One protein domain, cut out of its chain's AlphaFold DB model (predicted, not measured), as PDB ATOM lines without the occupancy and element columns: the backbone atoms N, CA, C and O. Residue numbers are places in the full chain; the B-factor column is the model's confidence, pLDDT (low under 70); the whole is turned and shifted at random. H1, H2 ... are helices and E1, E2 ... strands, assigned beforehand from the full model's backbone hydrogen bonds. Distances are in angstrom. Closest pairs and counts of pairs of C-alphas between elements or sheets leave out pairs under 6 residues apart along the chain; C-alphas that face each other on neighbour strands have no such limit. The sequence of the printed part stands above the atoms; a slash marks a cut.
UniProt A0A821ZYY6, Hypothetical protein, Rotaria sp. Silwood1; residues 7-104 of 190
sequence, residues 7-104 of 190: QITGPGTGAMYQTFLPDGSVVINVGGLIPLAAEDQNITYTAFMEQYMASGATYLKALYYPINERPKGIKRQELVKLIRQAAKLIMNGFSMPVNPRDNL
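Overview. This is residues 7 to 104 of the 190 residues of the protein "Hypothetical protein" of Rotaria sp. Silwood1 (UniProt A0A821ZYY6). What shape do these atoms make? A small parallel sheet, E1, E2 and E5, has the long helix H3 along one face and the short helix H2 over the other, and the hairpin of E3 and E4 reaches out from it as an arm, E3 carrying on from E2. The short helices H1 and H4 only graze the sheet. What is it built of? The printed part has 98 residues with four named helices and five named strands, in the order E1 H1 E2 E3 E4 H2 E5 H3 H4; the sheet's order is E1 E2 E5, and the class is mixed, helices and strands. How spread out is it? It is compact by its radius of gyration of the C-alphas, 14.1 A, yet elongated in outline, spanning 45 by 27 by 21 A.

Arrangement. How does the sheet begin? E1, residues 7 to 9, is parallel to E2, residues 26 to 29, at 13 degrees, with N 7 and O 26 2.9 A apart, within hydrogen-bond range. H1, residues 17 to 20, lies between them in the chain and only grazes the sheet; E1, H1 and E2 form a strand-helix-strand unit, two parallel neighbour strands joined through a helix, with a right-handed crossover. Where does the chain go next? E2 runs on into E3, residues 32 to 37, at 24 degrees. E3 forms an antiparallel hairpin with E4, residues 40 to 47, with N 34 and O 45 3.0 A apart; E4 bends by 71 degrees at residue 43. What is on the sheet? H2, residues 51 to 56, is over E5, residues 61 to 64, at a height over the sheet of 9.5 A, the closest C-alphas being those of Ala 54 and Ala 62, 6.1 A; E5 is parallel to E2, with N 27 and O 61 2.8 A apart. On the opposite face H3, residues 76 to 92, runs along the strands at 9.5 A, with the C-alphas of Val 26 and Ala 86 closest, 5.9 A. H4, residues 100 to 103, only grazes the sheet but touches H2, the closest C-alphas being those of Ser 55 and Pro 100, 4.3 A. How are the helix backbones? In H2 and H3 every O i to N i+4 pair is within hydrogen-bond range; H1 and H4 are too short for such a pair.

Along the chain. Where do the ends lie? E1 begins at C-alpha 7, (166.183, 256.070, 205.014), and H4 ends at C-alpha 103, (165.636, 242.571, 210.026). How long are the longer elements? From first to last C-alpha H3 measures 24.2 A, E4 16.9 A and E3 15.1 A.

Size, cuts and confidence. How large is it? The two C-alphas farthest apart, those of Glu 39 and Asn 92, are 47.5 A apart. Is anything missing or uncertain? The printed part has no cut, and the link from E5 to H3, 11 residues, is long. Residues 12 to 15 and 36 to 42 have pLDDT under 70, against a mean of 90.5 for the printed part of this model.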
ATOM      1  N   GLN A   7     167.199 256.070 206.059       94.69
ATOM      2  CA  GLN A   7     166.183 256.070 205.014       94.69
ATOM      3  C   GLN A   7     164.809 255.820 205.634       94.69
ATOM      4  O   GLN A   7     164.633 254.859 206.376       94.69
ATOM      5  N   ILE A   8     163.813 256.635 205.291       94.25
ATOM      6  CA  ILE A   8     162.412 256.375 205.643       94.25
ATOM      7  C   ILE A   8     161.660 256.030 204.360       94.25
ATOM      8  O   ILE A   8     161.689 256.807 203.408       94.25
ATOM      9  N   THR A   9     161.001 254.875 204.333       91.06
ATOM     10  CA  THR A   9     160.236 254.387 203.179       91.06
ATOM     11  C   THR A   9     158.815 254.006 203.574       91.06
ATOM     12  O   THR A   9     158.561 253.636 204.721       91.06
ATOM     13  N   GLY A  10     157.887 254.118 202.626       85.06
ATOM     14  CA  GLY A  10     156.531 253.581 202.717       85.06
ATOM     15  C   GLY A  10     156.399 252.260 201.947       85.06
ATOM     16  O   GLY A  10     157.412 251.656 201.605       85.06
ATOM     17  N   PRO A  11     155.167 251.808 201.648       75.56
ATOM     18  CA  PRO A  11     154.980 250.698 200.720       75.56
ATOM     19  C   PRO A  11     155.452 251.148 199.327       75.56
ATOM     20  O   PRO A  11     155.044 252.204 198.841       75.56
ATOM     21  N   GLY A  12     156.320 250.369 198.693       63.25
ATOM     22  CA  GLY A  12     156.868 250.668 197.372       63.25
ATOM     23  C   GLY A  12     156.756 249.460 196.455       63.25
ATOM     24  O   GLY A  12     156.810 248.318 196.900       63.25
ATOM     25  N   THR A  13     156.564 249.699 195.159       57.19
ATOM     26  CA  THR A  13     156.402 248.665 194.122       57.19
ATOM     27  C   THR A  13     157.739 248.050 193.683       57.19
ATOM     28  O   THR A  13     157.934 247.803 192.495       57.19
ATOM     29  N   GLY A  14     158.687 247.838 194.601       60.88
ATOM     30  CA  GLY A  14     160.024 247.329 194.286       60.88
ATOM     31  C   GLY A  14     161.088 248.420 194.184       60.88
ATOM     32  O   GLY A  14     162.019 248.316 193.385       60.88
ATOM     33  N   ALA A  15     160.971 249.472 194.988       69.25
ATOM     34  CA  ALA A  15     162.016 250.461 195.145       69.25
ATOM     35  C   ALA A  15     163.113 249.881 196.061       69.25
ATOM     36  O   ALA A  15     163.171 250.122 197.264       69.25
ATOM     37  N   MET A  16     163.978 249.055 195.466       81.81
ATOM     38  CA  MET A  16     165.075 248.324 196.115       81.81
ATOM     39  C   MET A  16     166.225 249.258 196.528       81.81
ATOM     40  O   MET A  16     167.351 249.144 196.051       81.81
ATOM     41  N   TYR A  17     165.948 250.231 197.392       85.25
ATOM     42  CA  TYR A  17     166.912 251.269 197.751       85.25
ATOM     43  C   TYR A  17     168.105 250.767 198.566       85.25
ATOM     44  O   TYR A  17     169.113 251.464 198.654       85.25
ATOM     45  N   GLN A  18     168.012 249.565 199.137       89.19
ATOM     46  CA  GLN A  18     169.023 248.986 200.017       89.19
ATOM     47  C   GLN A  18     170.402 248.926 199.347       89.19
ATOM     48  O   GLN A  18     171.407 249.163 200.011       89.19
ATOM     49  N   THR A  19     170.463 248.702 198.029       88.38
ATOM     50  CA  THR A  19     171.722 248.660 197.262       88.38
ATOM     51  C   THR A  19     172.427 250.012 197.148       88.38
ATOM     52  O   THR A  19     173.592 250.059 196.769       88.38
ATOM     53  N   PHE A  20     171.731 251.117 197.430       90.50
ATOM     54  CA  PHE A  20     172.278 252.475 197.350       90.50
ATOM     55  C   PHE A  20     172.612 253.073 198.721       90.50
ATOM     56  O   PHE A  20     173.116 254.197 198.785       90.50
ATOM     57  N   LEU A  21     172.312 252.357 199.805       92.69
ATOM     58  CA  LEU A  21     172.619 252.792 201.160       92.69
ATOM     59  C   LEU A  21     174.012 252.311 201.579       92.69
ATOM     60  O   LEU A  21     174.363 251.172 201.271       92.69
ATOM     61  N   PRO A  22     174.803 253.149 202.268       94.69
ATOM     62  CA  PRO A  22     176.082 252.718 202.811       94.69
ATOM     63  C   PRO A  22     175.909 251.732 203.978       94.69
ATOM     64  O   PRO A  22     174.862 251.672 204.628       94.69
ATOM     65  N   ASP A  23     176.965 250.976 204.261       95.50
ATOM     66  CA  ASP A  23     177.048 250.096 205.428       95.50
ATOM     67  C   ASP A  23     176.796 250.875 206.723       95.50
ATOM     68  O   ASP A  23     177.297 251.986 206.912       95.50
ATOM     69  N   GLY A  24     176.020 250.284 207.632       95.94
ATOM     70  CA  GLY A  24     175.643 250.928 208.890       95.94
ATOM     71  C   GLY A  24     174.417 251.844 208.795       95.94
ATOM     72  O   GLY A  24     173.966 252.348 209.826       95.94
ATOM     73  N   SER A  25     173.827 252.034 207.610       96.56
ATOM     74  CA  SER A  25     172.568 252.771 207.482       96.56
ATOM     75  C   SER A  25     171.380 252.018 208.085       96.56
ATOM     76  O   SER A  25     171.319 250.784 208.133       96.56
ATOM     77  N   VAL A  26     170.384 252.791 208.517       97.25
ATOM     78  CA  VAL A  26     169.134 252.286 209.090       97.25
ATOM     79  C   VAL A  26     167.964 252.602 208.161       97.25
ATOM     80  O   VAL A  26     167.767 253.745 207.751       97.25
ATOM     81  N   VAL A  27     167.144 251.595 207.868       95.62
ATOM     82  CA  VAL A  27     165.902 251.735 207.097       95.62
ATOM     83  C   VAL A  27     164.714 251.726 208.052       95.62
ATOM     84  O   VAL A  27     164.546 250.793 208.828       95.62
ATOM     85  N   ILE A  28     163.859 252.740 207.979       96.62
ATOM     86  CA  ILE A  28     162.570 252.791 208.670       96.62
ATOM     87  C   ILE A  28     161.475 252.557 207.629       96.62
ATOM     88  O   ILE A  28     161.222 253.423 206.793       96.62
ATOM     89  N   ASN A  29     160.807 251.407 207.683       95.19
ATOM     90  CA  ASN A  29     159.676 251.097 206.811       95.19
ATOM     91  C   ASN A  29     158.354 251.384 207.542       95.19
ATOM     92  O   ASN A  29     158.032 250.759 208.557       95.19
ATOM     93  N   VAL A  30     157.588 252.355 207.033       95.50
ATOM     94  CA  VAL A  30     156.305 252.762 207.622       95.50
ATOM     95  C   VAL A  30     155.105 251.966 207.116       95.50
ATOM     96  O   VAL A  30     154.020 252.108 207.673       95.50
ATOM     97  N   GLY A  31     155.290 251.125 206.099       92.56
ATOM     98  CA  GLY A  31     154.259 250.254 205.550       92.56
ATOM     99  C   GLY A  31     153.084 250.977 204.881       92.56
ATOM    100  O   GLY A  31     152.817 252.173 205.069       92.56
ATOM    101  N   GLY A  32     152.367 250.221 204.060       91.00
ATOM    102  CA  GLY A  32     151.149 250.616 203.366       91.00
ATOM    103  C   GLY A  32     149.890 250.132 204.040       91.00
ATOM    104  O   GLY A  32     149.939 249.241 204.878       91.00
ATOM    105  N   LEU A  33     148.765 250.726 203.649       89.94
ATOM    106  CA  LEU A  33     147.446 250.220 204.004       89.94
ATOM    107  C   LEU A  33     146.865 249.498 202.804       89.94
ATOM    108  O   LEU A  33     146.717 250.098 201.741       89.94
ATOM    109  N   ILE A  34     146.532 248.228 202.995       86.50
ATOM    110  CA  ILE A  34     145.839 247.426 201.995       86.50
ATOM    111  C   ILE A  34     144.408 247.176 202.493       86.50
ATOM    112  O   ILE A  34     144.233 246.784 203.653       86.50
ATOM    113  N   PRO A  35     143.374 247.419 201.668       80.19
ATOM    114  CA  PRO A  35     141.989 247.195 202.068       80.19
ATOM    115  C   PRO A  35     141.665 245.704 202.273       80.19
ATOM    116  O   PRO A  35     142.111 244.822 201.533       80.19
ATOM    117  N   LEU A  36     140.831 245.420 203.278       69.19
ATOM    118  CA  LEU A  36     140.325 244.085 203.617       69.19
ATOM    119  C   LEU A  36     139.126 243.647 202.763       69.19
ATOM    120  O   LEU A  36     138.648 242.526 202.904       69.19
ATOM    121  N   ALA A  37     138.638 244.434 201.824       64.88
ATOM    122  CA  ALA A  37     137.833 243.956 200.701       64.88
ATOM    123  C   ALA A  37     137.824 245.046 199.634       64.88
ATOM    124  O   ALA A  37     137.955 246.220 199.968       64.88
ATOM    125  N   ALA A  38     137.621 244.672 198.368       61.75
ATOM    126  CA  ALA A  38     137.367 245.659 197.316       61.75
ATOM    127  C   ALA A  38     136.148 246.543 197.658       61.75
ATOM    128  O   ALA A  38     136.110 247.717 197.309       61.75
ATOM    129  N   GLU A  39     135.192 245.973 198.396       56.69
ATOM    130  CA  GLU A  39     133.922 246.589 198.787       56.69
ATOM    131  C   GLU A  39     133.967 247.281 200.162       56.69
ATOM    132  O   GLU A  39     133.061 248.043 200.485       56.69
ATOM    133  N   ASP A  40     135.003 247.048 200.980       60.00
ATOM    134  CA  ASP A  40     135.122 247.626 202.325       60.00
ATOM    135  C   ASP A  40     136.492 248.272 202.532       60.00
ATOM    136  O   ASP A  40     137.453 247.661 203.012       60.00
ATOM    137  N   GLN A  41     136.560 249.546 202.150       64.44
ATOM    138  CA  GLN A  41     137.748 250.384 202.303       64.44
ATOM    139  C   GLN A  41     137.998 250.804 203.762       64.44
ATOM    140  O   GLN A  41     139.059 251.352 204.056       64.44
ATOM    141  N   ASN A  42     137.057 250.552 204.683       69.88
ATOM    142  CA  ASN A  42     137.153 251.043 206.059       69.88
ATOM    143  C   ASN A  42     138.007 250.151 206.957       69.88
ATOM    144  O   ASN A  42     138.464 250.606 208.006       69.88
ATOM    145  N   ILE A  43     138.240 248.897 206.566       75.06
ATOM    146  CA  ILE A  43     139.122 248.001 207.309       75.06
ATOM    147  C   ILE A  43     140.362 247.747 206.459       75.06
ATOM    148  O   ILE A  43     140.284 247.260 205.333       75.06
ATOM    149  N   THR A  44     141.523 248.100 206.998       86.19
ATOM    150  CA  THR A  44     142.814 247.945 206.326       86.19
ATOM    151  C   THR A  44     143.769 247.160 207.207       86.19
ATOM    152  O   THR A  44     143.625 247.125 208.431       86.19
ATOM    153  N   TYR A  45     144.753 246.530 206.579       89.69
ATOM    154  CA  TYR A  45     145.900 245.957 207.270       89.69
ATOM    155  C   TYR A  45     147.190 246.597 206.769       89.69
ATOM    156  O   TYR A  45     147.233 247.225 205.706       89.69
ATOM    157  N   THR A  46     148.236 246.447 207.569       92.69
ATOM    158  CA  THR A  46     149.559 246.978 207.262       92.69
ATOM    159  C   THR A  46     150.313 246.010 206.369       92.69
ATOM    160  O   THR A  46     150.413 244.837 206.703       92.69
ATOM    161  N   ALA A  47     150.880 246.507 205.273       92.50
ATOM    162  CA  ALA A  47     151.800 245.746 204.435       92.50
ATOM    163  C   ALA A  47     153.160 246.442 204.377       92.50
ATOM    164  O   ALA A  47     153.246 247.588 203.931       92.50
ATOM    165  N   PHE A  48     154.224 245.774 204.824       93.44
ATOM    166  CA  PHE A  48     155.584 246.317 204.729       93.44
ATOM    167  C   PHE A  48     156.239 245.995 203.386       93.44
ATOM    168  O   PHE A  48     157.128 246.735 202.967       93.44
ATOM    169  N   MET A  49     155.764 244.946 202.708       90.75
ATOM    170  CA  MET A  49     156.159 244.479 201.382       90.75
ATOM    171  C   MET A  49     157.658 244.172 201.323       90.75
ATOM    172  O   MET A  49     158.089 243.058 201.603       90.75
ATOM    173  N   GLU A  50     158.484 245.179 201.063       86.31
ATOM    174  CA  GLU A  50     159.927 245.107 200.812       86.31
ATOM    175  C   GLU A  50     160.772 244.748 202.054       86.31
ATOM    176  O   GLU A  50     161.987 244.946 202.076       86.31
ATOM    177  N   GLN A  51     160.170 244.199 203.113       92.12
ATOM    178  CA  GLN A  51     160.886 243.786 204.323       92.12
ATOM    179  C   GLN A  51     161.965 242.723 204.058       92.12
ATOM    180  O   GLN A  51     163.022 242.743 204.687       92.12
ATOM    181  N   TYR A  52     161.761 241.850 203.068       91.00
ATOM    182  CA  TYR A  52     162.758 240.857 202.657       91.00
ATOM    183  C   TYR A  52     164.003 241.490 202.016       91.00
ATOM    184  O   TYR A  52     165.088 240.919 202.112       91.00
ATOM    185  N   MET A  53     163.890 242.686 201.425       92.12
ATOM    186  CA  MET A  53     165.048 243.405 200.885       92.12
ATOM    187  C   MET A  53     165.992 243.826 202.011       92.12
ATOM    188  O   MET A  53     167.203 243.644 201.911       92.12
ATOM    189  N   ALA A  54     165.440 244.323 203.120       91.94
ATOM    190  CA  ALA A  54     166.236 244.640 204.300       91.94
ATOM    191  C   ALA A  54     166.757 243.382 205.014       91.94
ATOM    192  O   ALA A  54     167.879 243.378 205.514       91.94
ATOM    193  N   SER A  55     165.981 242.296 205.022       95.12
ATOM    194  CA  SER A  55     166.442 240.992 205.512       95.12
ATOM    195  C   SER A  55     167.641 240.453 204.719       95.12
ATOM    196  O   SER A  55     168.485 239.781 205.308       95.12
ATOM    197  N   GLY A  56     167.716 240.707 203.409       95.12
ATOM    198  CA  GLY A  56     168.840 240.298 202.557       95.12
ATOM    199  C   GLY A  56     170.052 241.232 202.631       95.12
ATOM    200  O   GLY A  56     171.186 240.785 202.465       95.12
ATOM    201  N   ALA A  57     169.839 242.517 202.918       95.69
ATOM    202  CA  ALA A  57     170.896 243.516 203.063       95.69
ATOM    203  C   ALA A  57     171.468 243.518 204.492       95.69
ATOM    204  O   ALA A  57     171.149 244.373 205.318       95.69
ATOM    205  N   THR A  58     172.328 242.544 204.792       96.44
ATOM    206  CA  THR A  58     172.863 242.308 206.150       96.44
ATOM    207  C   THR A  58     173.792 243.410 206.685       96.44
ATOM    208  O   THR A  58     174.113 243.414 207.871       96.44
ATOM    209  N   TYR A  59     174.199 244.365 205.849       96.38
ATOM    210  CA  TYR A  59     174.943 245.569 206.239       96.38
ATOM    211  C   TYR A  59     174.029 246.726 206.695       96.38
ATOM    212  O   TYR A  59     174.516 247.773 207.121       96.38
ATOM    213  N   LEU A  60     172.705 246.546 206.624       96.56
ATOM    214  CA  LEU A  60     171.697 247.514 207.053       96.56
ATOM    215  C   LEU A  60     170.932 247.009 208.273       96.56
ATOM    216  O   LEU A  60     170.772 245.803 208.471       96.56
ATOM    217  N   LYS A  61     170.355 247.934 209.044       97.69
ATOM    218  CA  LYS A  61     169.373 247.605 210.088       97.69
ATOM    219  C   LYS A  61     167.991 248.129 209.712       97.69
ATOM    220  O   LYS A  61     167.846 249.305 209.398       97.69
ATOM    221  N   ALA A  62     166.966 247.283 209.776       96.69
ATOM    222  CA  ALA A  62     165.582 247.700 209.564       96.69
ATOM    223  C   ALA A  62     164.837 247.955 210.875       96.69
ATOM    224  O   ALA A  62     164.998 247.239 211.864       96.69
ATOM    225  N   LEU A  63     163.983 248.973 210.845       97.75
ATOM    226  CA  LEU A  63     162.981 249.301 211.846       97.75
ATOM    227  C   LEU A  63     161.624 249.427 211.153       97.75
ATOM    228  O   LEU A  63     161.530 249.918 210.029       97.75
ATOM    229  N   TYR A  64     160.565 249.028 211.847       97.25
ATOM    230  CA  TYR A  64     159.219 248.985 211.288       97.25
ATOM    231  C   TYR A  64     158.261 249.796 212.138       97.25
ATOM    232  O   TYR A  64     158.340 249.788 213.370       97.25
ATOM    233  N   TYR A  65     157.345 250.499 211.479       97.50
ATOM    234  CA  TYR A  65     156.257 251.161 212.182       97.50
ATOM    235  C   TYR A  65     155.372 250.130 212.898       97.50
ATOM    236  O   TYR A  65     155.189 249.037 212.367       97.50
ATOM    237  N   PRO A  66     154.819 250.418 214.094       96.75
ATOM    238  CA  PRO A  66     154.019 249.429 214.808       96.75
ATOM    239  C   PRO A  66     152.826 248.938 213.970       96.75
ATOM    240  O   PRO A  66     151.941 249.719 213.607       96.75
ATOM    241  N   ILE A  67     152.805 247.631 213.678       95.00
ATOM    242  CA  ILE A  67     151.910 247.017 212.681       95.00
ATOM    243  C   ILE A  67     150.422 247.268 212.967       95.00
ATOM    244  O   ILE A  67     149.672 247.563 212.040       95.00
ATOM    245  N   ASN A  68     150.008 247.251 214.240       94.00
ATOM    246  CA  ASN A  68     148.615 247.478 214.655       94.00
ATOM    247  C   ASN A  68     148.240 248.963 214.794       94.00
ATOM    248  O   ASN A  68     147.061 249.302 214.886       94.00
ATOM    249  N   GLU A  69     149.226 249.862 214.860       94.31
ATOM    250  CA  GLU A  69     148.967 251.305 214.932       94.31
ATOM    251  C   GLU A  69     148.855 251.919 213.544       94.31
ATOM    252  O   GLU A  69     148.118 252.883 213.355       94.31
ATOM    253  N   ARG A  70     149.544 251.345 212.557       92.88
ATOM    254  CA  ARG A  70     149.577 251.865 211.193       92.88
ATOM    255  C   ARG A  70     148.195 252.005 210.520       92.88
ATOM    256  O   ARG A  70     148.023 253.031 209.847       92.88
ATOM    257  N   PRO A  71     147.204 251.101 210.710       91.25
ATOM    258  CA  PRO A  71     145.837 251.276 210.201       91.25
ATOM    259  C   PRO A  71     145.104 252.482 210.800       91.25
ATOM    260  O   PRO A  71     144.201 253.025 210.176       91.25
ATOM    261  N   LYS A  72     145.534 252.963 211.973       91.44
ATOM    262  CA  LYS A  72     144.996 254.160 212.644       91.44
ATOM    263  C   LYS A  72     145.646 255.461 212.140       91.44
ATOM    264  O   LYS A  72     145.413 256.526 212.708       91.44
ATOM    265  N   GLY A  73     146.483 255.374 211.104       91.75
ATOM    266  CA  GLY A  73     147.266 256.481 210.558       91.75
ATOM    267  C   GLY A  73     148.668 256.601 211.166       91.75
ATOM    268  O   GLY A  73     149.011 255.963 212.160       91.75
ATOM    269  N   ILE A  74     149.508 257.437 210.550       94.75
ATOM    270  CA  ILE A  74     150.872 257.687 211.030       94.75
ATOM    271  C   ILE A  74     150.832 258.740 212.138       94.75
ATOM    272  O   ILE A  74     150.637 259.931 211.908       94.75
ATOM    273  N   LYS A  75     151.079 258.295 213.366       97.12
ATOM    274  CA  LYS A  75     151.269 259.148 214.538       97.12
ATOM    275  C   LYS A  75     152.699 259.674 214.597       97.12
ATOM    276  O   LYS A  75     153.657 258.897 214.593       97.12
ATOM    277  N   ARG A  76     152.835 260.994 214.761       97.25
ATOM    278  CA  ARG A  76     154.126 261.687 214.930       97.25
ATOM    279  C   ARG A  76     154.992 261.056 216.023       97.25
ATOM    280  O   ARG A  76     156.189 260.897 215.823       97.25
ATOM    281  N   GLN A  77     154.399 260.719 217.169       97.81
ATOM    282  CA  GLN A  77     155.138 260.194 218.324       97.81
ATOM    283  C   GLN A  77     155.830 258.859 218.009       97.81
ATOM    284  O   GLN A  77     157.017 258.713 218.300       97.81
ATOM    285  N   GLU A  78     155.137 257.940 217.332       98.00
ATOM    286  CA  GLU A  78     155.707 256.651 216.919       98.00
ATOM    287  C   GLU A  78     156.816 256.824 215.877       98.00
ATOM    288  O   GLU A  78     157.881 256.222 215.997       98.00
ATOM    289  N   LEU A  79     156.629 257.713 214.895       97.19
ATOM    290  CA  LEU A  79     157.668 257.970 213.896       97.19
ATOM    291  C   LEU A  79     158.922 258.599 214.527       97.19
ATOM    292  O   LEU A  79     160.041 258.176 214.248       97.19
ATOM    293  N   VAL A  80     158.751 259.566 215.435       98.25
ATOM    294  CA  VAL A  80     159.865 260.182 216.175       98.25
ATOM    295  C   VAL A  80     160.593 259.150 217.041       98.25
ATOM    296  O   VAL A  80     161.819 259.204 217.150       98.25
ATOM    297  N   LYS A  81     159.874 258.197 217.644       98.44
ATOM    298  CA  LYS A  81     160.477 257.094 218.403       98.44
ATOM    299  C   LYS A  81     161.384 256.237 217.514       98.44
ATOM    300  O   LYS A  81     162.518 255.977 217.913       98.44
ATOM    301  N   LEU A  82     160.935 255.881 216.308       98.44
ATOM    302  CA  LEU A  82     161.737 255.121 215.338       98.44
ATOM    303  C   LEU A  82     162.966 255.905 214.872       98.44
ATOM    304  O   LEU A  82     164.062 255.356 214.859       98.44
ATOM    305  N   ILE A  83     162.817 257.196 214.566       98.44
ATOM    306  CA  ILE A  83     163.943 258.057 214.163       98.44
ATOM    307  C   ILE A  83     164.987 258.146 215.283       98.44
ATOM    308  O   ILE A  83     166.182 258.019 215.034       98.44
ATOM    309  N   ARG A  84     164.556 258.308 216.541       98.56
ATOM    310  CA  ARG A  84     165.467 258.311 217.698       98.56
ATOM    311  C   ARG A  84     166.155 256.962 217.895       98.56
ATOM    312  O   ARG A  84     167.323 256.933 218.272       98.56
ATOM    313  N   GLN A  85     165.446 255.858 217.668       98.50
ATOM    314  CA  GLN A  85     166.029 254.519 217.722       98.50
ATOM    315  C   GLN A  85     167.072 254.324 216.614       98.50
ATOM    316  O   GLN A  85     168.165 253.850 216.908       98.50
ATOM    317  N   ALA A  86     166.779 254.755 215.385       98.31
ATOM    318  CA  ALA A  86     167.720 254.734 214.270       98.31
ATOM    319  C   ALA A  86     168.977 255.560 214.570       98.31
ATOM    320  O   ALA A  86     170.085 255.047 214.460       98.31
ATOM    321  N   ALA A  87     168.815 256.794 215.057       98.19
ATOM    322  CA  ALA A  87     169.937 257.646 215.444       98.19
ATOM    323  C   ALA A  87     170.832 256.984 216.506       98.19
ATOM    324  O   ALA A  87     172.053 257.029 216.398       98.19
ATOM    325  N   LYS A  88     170.244 256.320 217.512       98.44
ATOM    326  CA  LYS A  88     171.013 255.568 218.517       98.44
ATOM    327  C   LYS A  88     171.792 254.402 217.910       98.44
ATOM    328  O   LYS A  88     172.932 254.192 218.301       98.44
ATOM    329  N   LEU A  89     171.192 253.659 216.979       97.94
ATOM    330  CA  LEU A  89     171.859 252.552 216.285       97.94
ATOM    331  C   LEU A  89     173.035 253.043 215.435       97.94
ATOM    332  O   LEU A  89     174.064 252.386 215.404       97.94
ATOM    333  N   ILE A  90     172.905 254.211 214.802       96.88
ATOM    334  CA  ILE A  90     173.987 254.830 214.024       96.88
ATOM    335  C   ILE A  90     175.118 255.295 214.945       96.88
ATOM    336  O   ILE A  90     176.273 254.959 214.716       96.88
ATOM    337  N   MET A  91     174.796 256.029 216.015       97.19
ATOM    338  CA  MET A  91     175.808 256.571 216.932       97.19
ATOM    339  C   MET A  91     176.566 255.481 217.695       97.19
ATOM    340  O   MET A  91     177.767 255.608 217.912       97.19
ATOM    341  N   ASN A  92     175.871 254.424 218.118       97.25
ATOM    342  CA  ASN A  92     176.474 253.342 218.899       97.25
ATOM    343  C   ASN A  92     177.058 252.229 218.018       97.25
ATOM    344  O   ASN A  92     177.789 251.375 218.517       97.25
ATOM    345  N   GLY A  93     176.694 252.206 216.735       95.38
ATOM    346  CA  GLY A  93     176.856 251.049 215.868       95.38
ATOM    347  C   GLY A  93     175.883 249.910 216.200       95.38
ATOM    348  O   GLY A  93     175.226 249.863 217.245       95.38
ATOM    349  N   PHE A  94     175.806 248.950 215.285       96.81
ATOM    350  CA  PHE A  94     175.164 247.655 215.485       96.81
ATOM    351  C   PHE A  94     176.038 246.555 214.877       96.81
ATOM    352  O   PHE A  94     176.885 246.818 214.026       96.81
ATOM    353  N   SER A  95     175.858 245.316 215.338       96.62
ATOM    354  CA  SER A  95     176.633 244.183 214.827       96.62
ATOM    355  C   SER A  95     176.250 243.883 213.377       96.62
ATOM    356  O   SER A  95     175.069 243.726 213.064       96.62
ATOM    357  N   MET A  96     177.262 243.804 212.514       96.19
ATOM    358  CA  MET A  96     177.146 243.380 211.121       96.19
ATOM    359  C   MET A  96     177.948 242.079 210.921       96.19
ATOM    360  O   MET A  96     179.042 241.970 211.482       96.19
ATOM    361  N   PRO A  97     177.450 241.103 210.138       96.81
ATOM    362  CA  PRO A  97     176.169 241.119 209.432       96.81
ATOM    363  C   PRO A  97     174.973 241.008 210.391       96.81
ATOM    364  O   PRO A  97     174.973 240.202 211.319       96.81
ATOM    365  N   VAL A  98     173.931 241.804 210.151       97.50
ATOM    366  CA  VAL A  98     172.661 241.699 210.873       97.50
ATOM    367  C   VAL A  98     172.002 240.372 210.513       97.50
ATOM    368  O   VAL A  98     171.912 240.014 209.338       97.50
ATOM    369  N   ASN A  99     171.515 239.643 211.519       97.19
ATOM    370  CA  ASN A  99     170.752 238.421 211.292       97.19
ATOM    371  C   ASN A  99     169.512 238.743 210.431       97.19
ATOM    372  O   ASN A  99     168.702 239.575 210.851       97.19
ATOM    373  N   PRO A 100     169.313 238.073 209.278       96.62
ATOM    374  CA  PRO A 100     168.168 238.312 208.399       96.62
ATOM    375  C   PRO A 100     166.822 238.320 209.134       96.62
ATOM    376  O   PRO A 100     165.989 239.193 208.903       96.62
ATOM    377  N   ARG A 101     166.633 237.406 210.097       96.38
ATOM    378  CA  ARG A 101     165.389 237.307 210.874       96.38
ATOM    379  C   ARG A 101     165.146 238.531 211.761       96.38
ATOM    380  O   ARG A 101     163.997 238.930 211.922       96.38
ATOM    381  N   ASP A 102     166.204 239.145 212.285       96.75
ATOM    382  CA  ASP A 102     166.120 240.343 213.132       96.75
ATOM    383  C   ASP A 102     165.873 241.619 212.313       96.75
ATOM    384  O   ASP A 102     165.655 242.692 212.884       96.75
ATOM    385  N   ASN A 103     165.951 241.516 210.983       96.75
ATOM    386  CA  ASN A 103     165.636 242.571 210.026       96.75
ATOM    387  C   ASN A 103     164.256 242.407 209.386       96.75
ATOM    388  O   ASN A 103     163.943 243.163 208.479       96.75
ATOM    389  N   LEU A 104     163.433 241.460 209.838       97.25
ATOM    390  CA  LEU A 104     162.050 241.314 209.386       97.25
ATOM    391  C   LEU A 104     161.081 242.029 210.330       97.25
ATOM    392  O   LEU A 104     161.297 242.092 211.547       97.25
TER     393      LEU A 104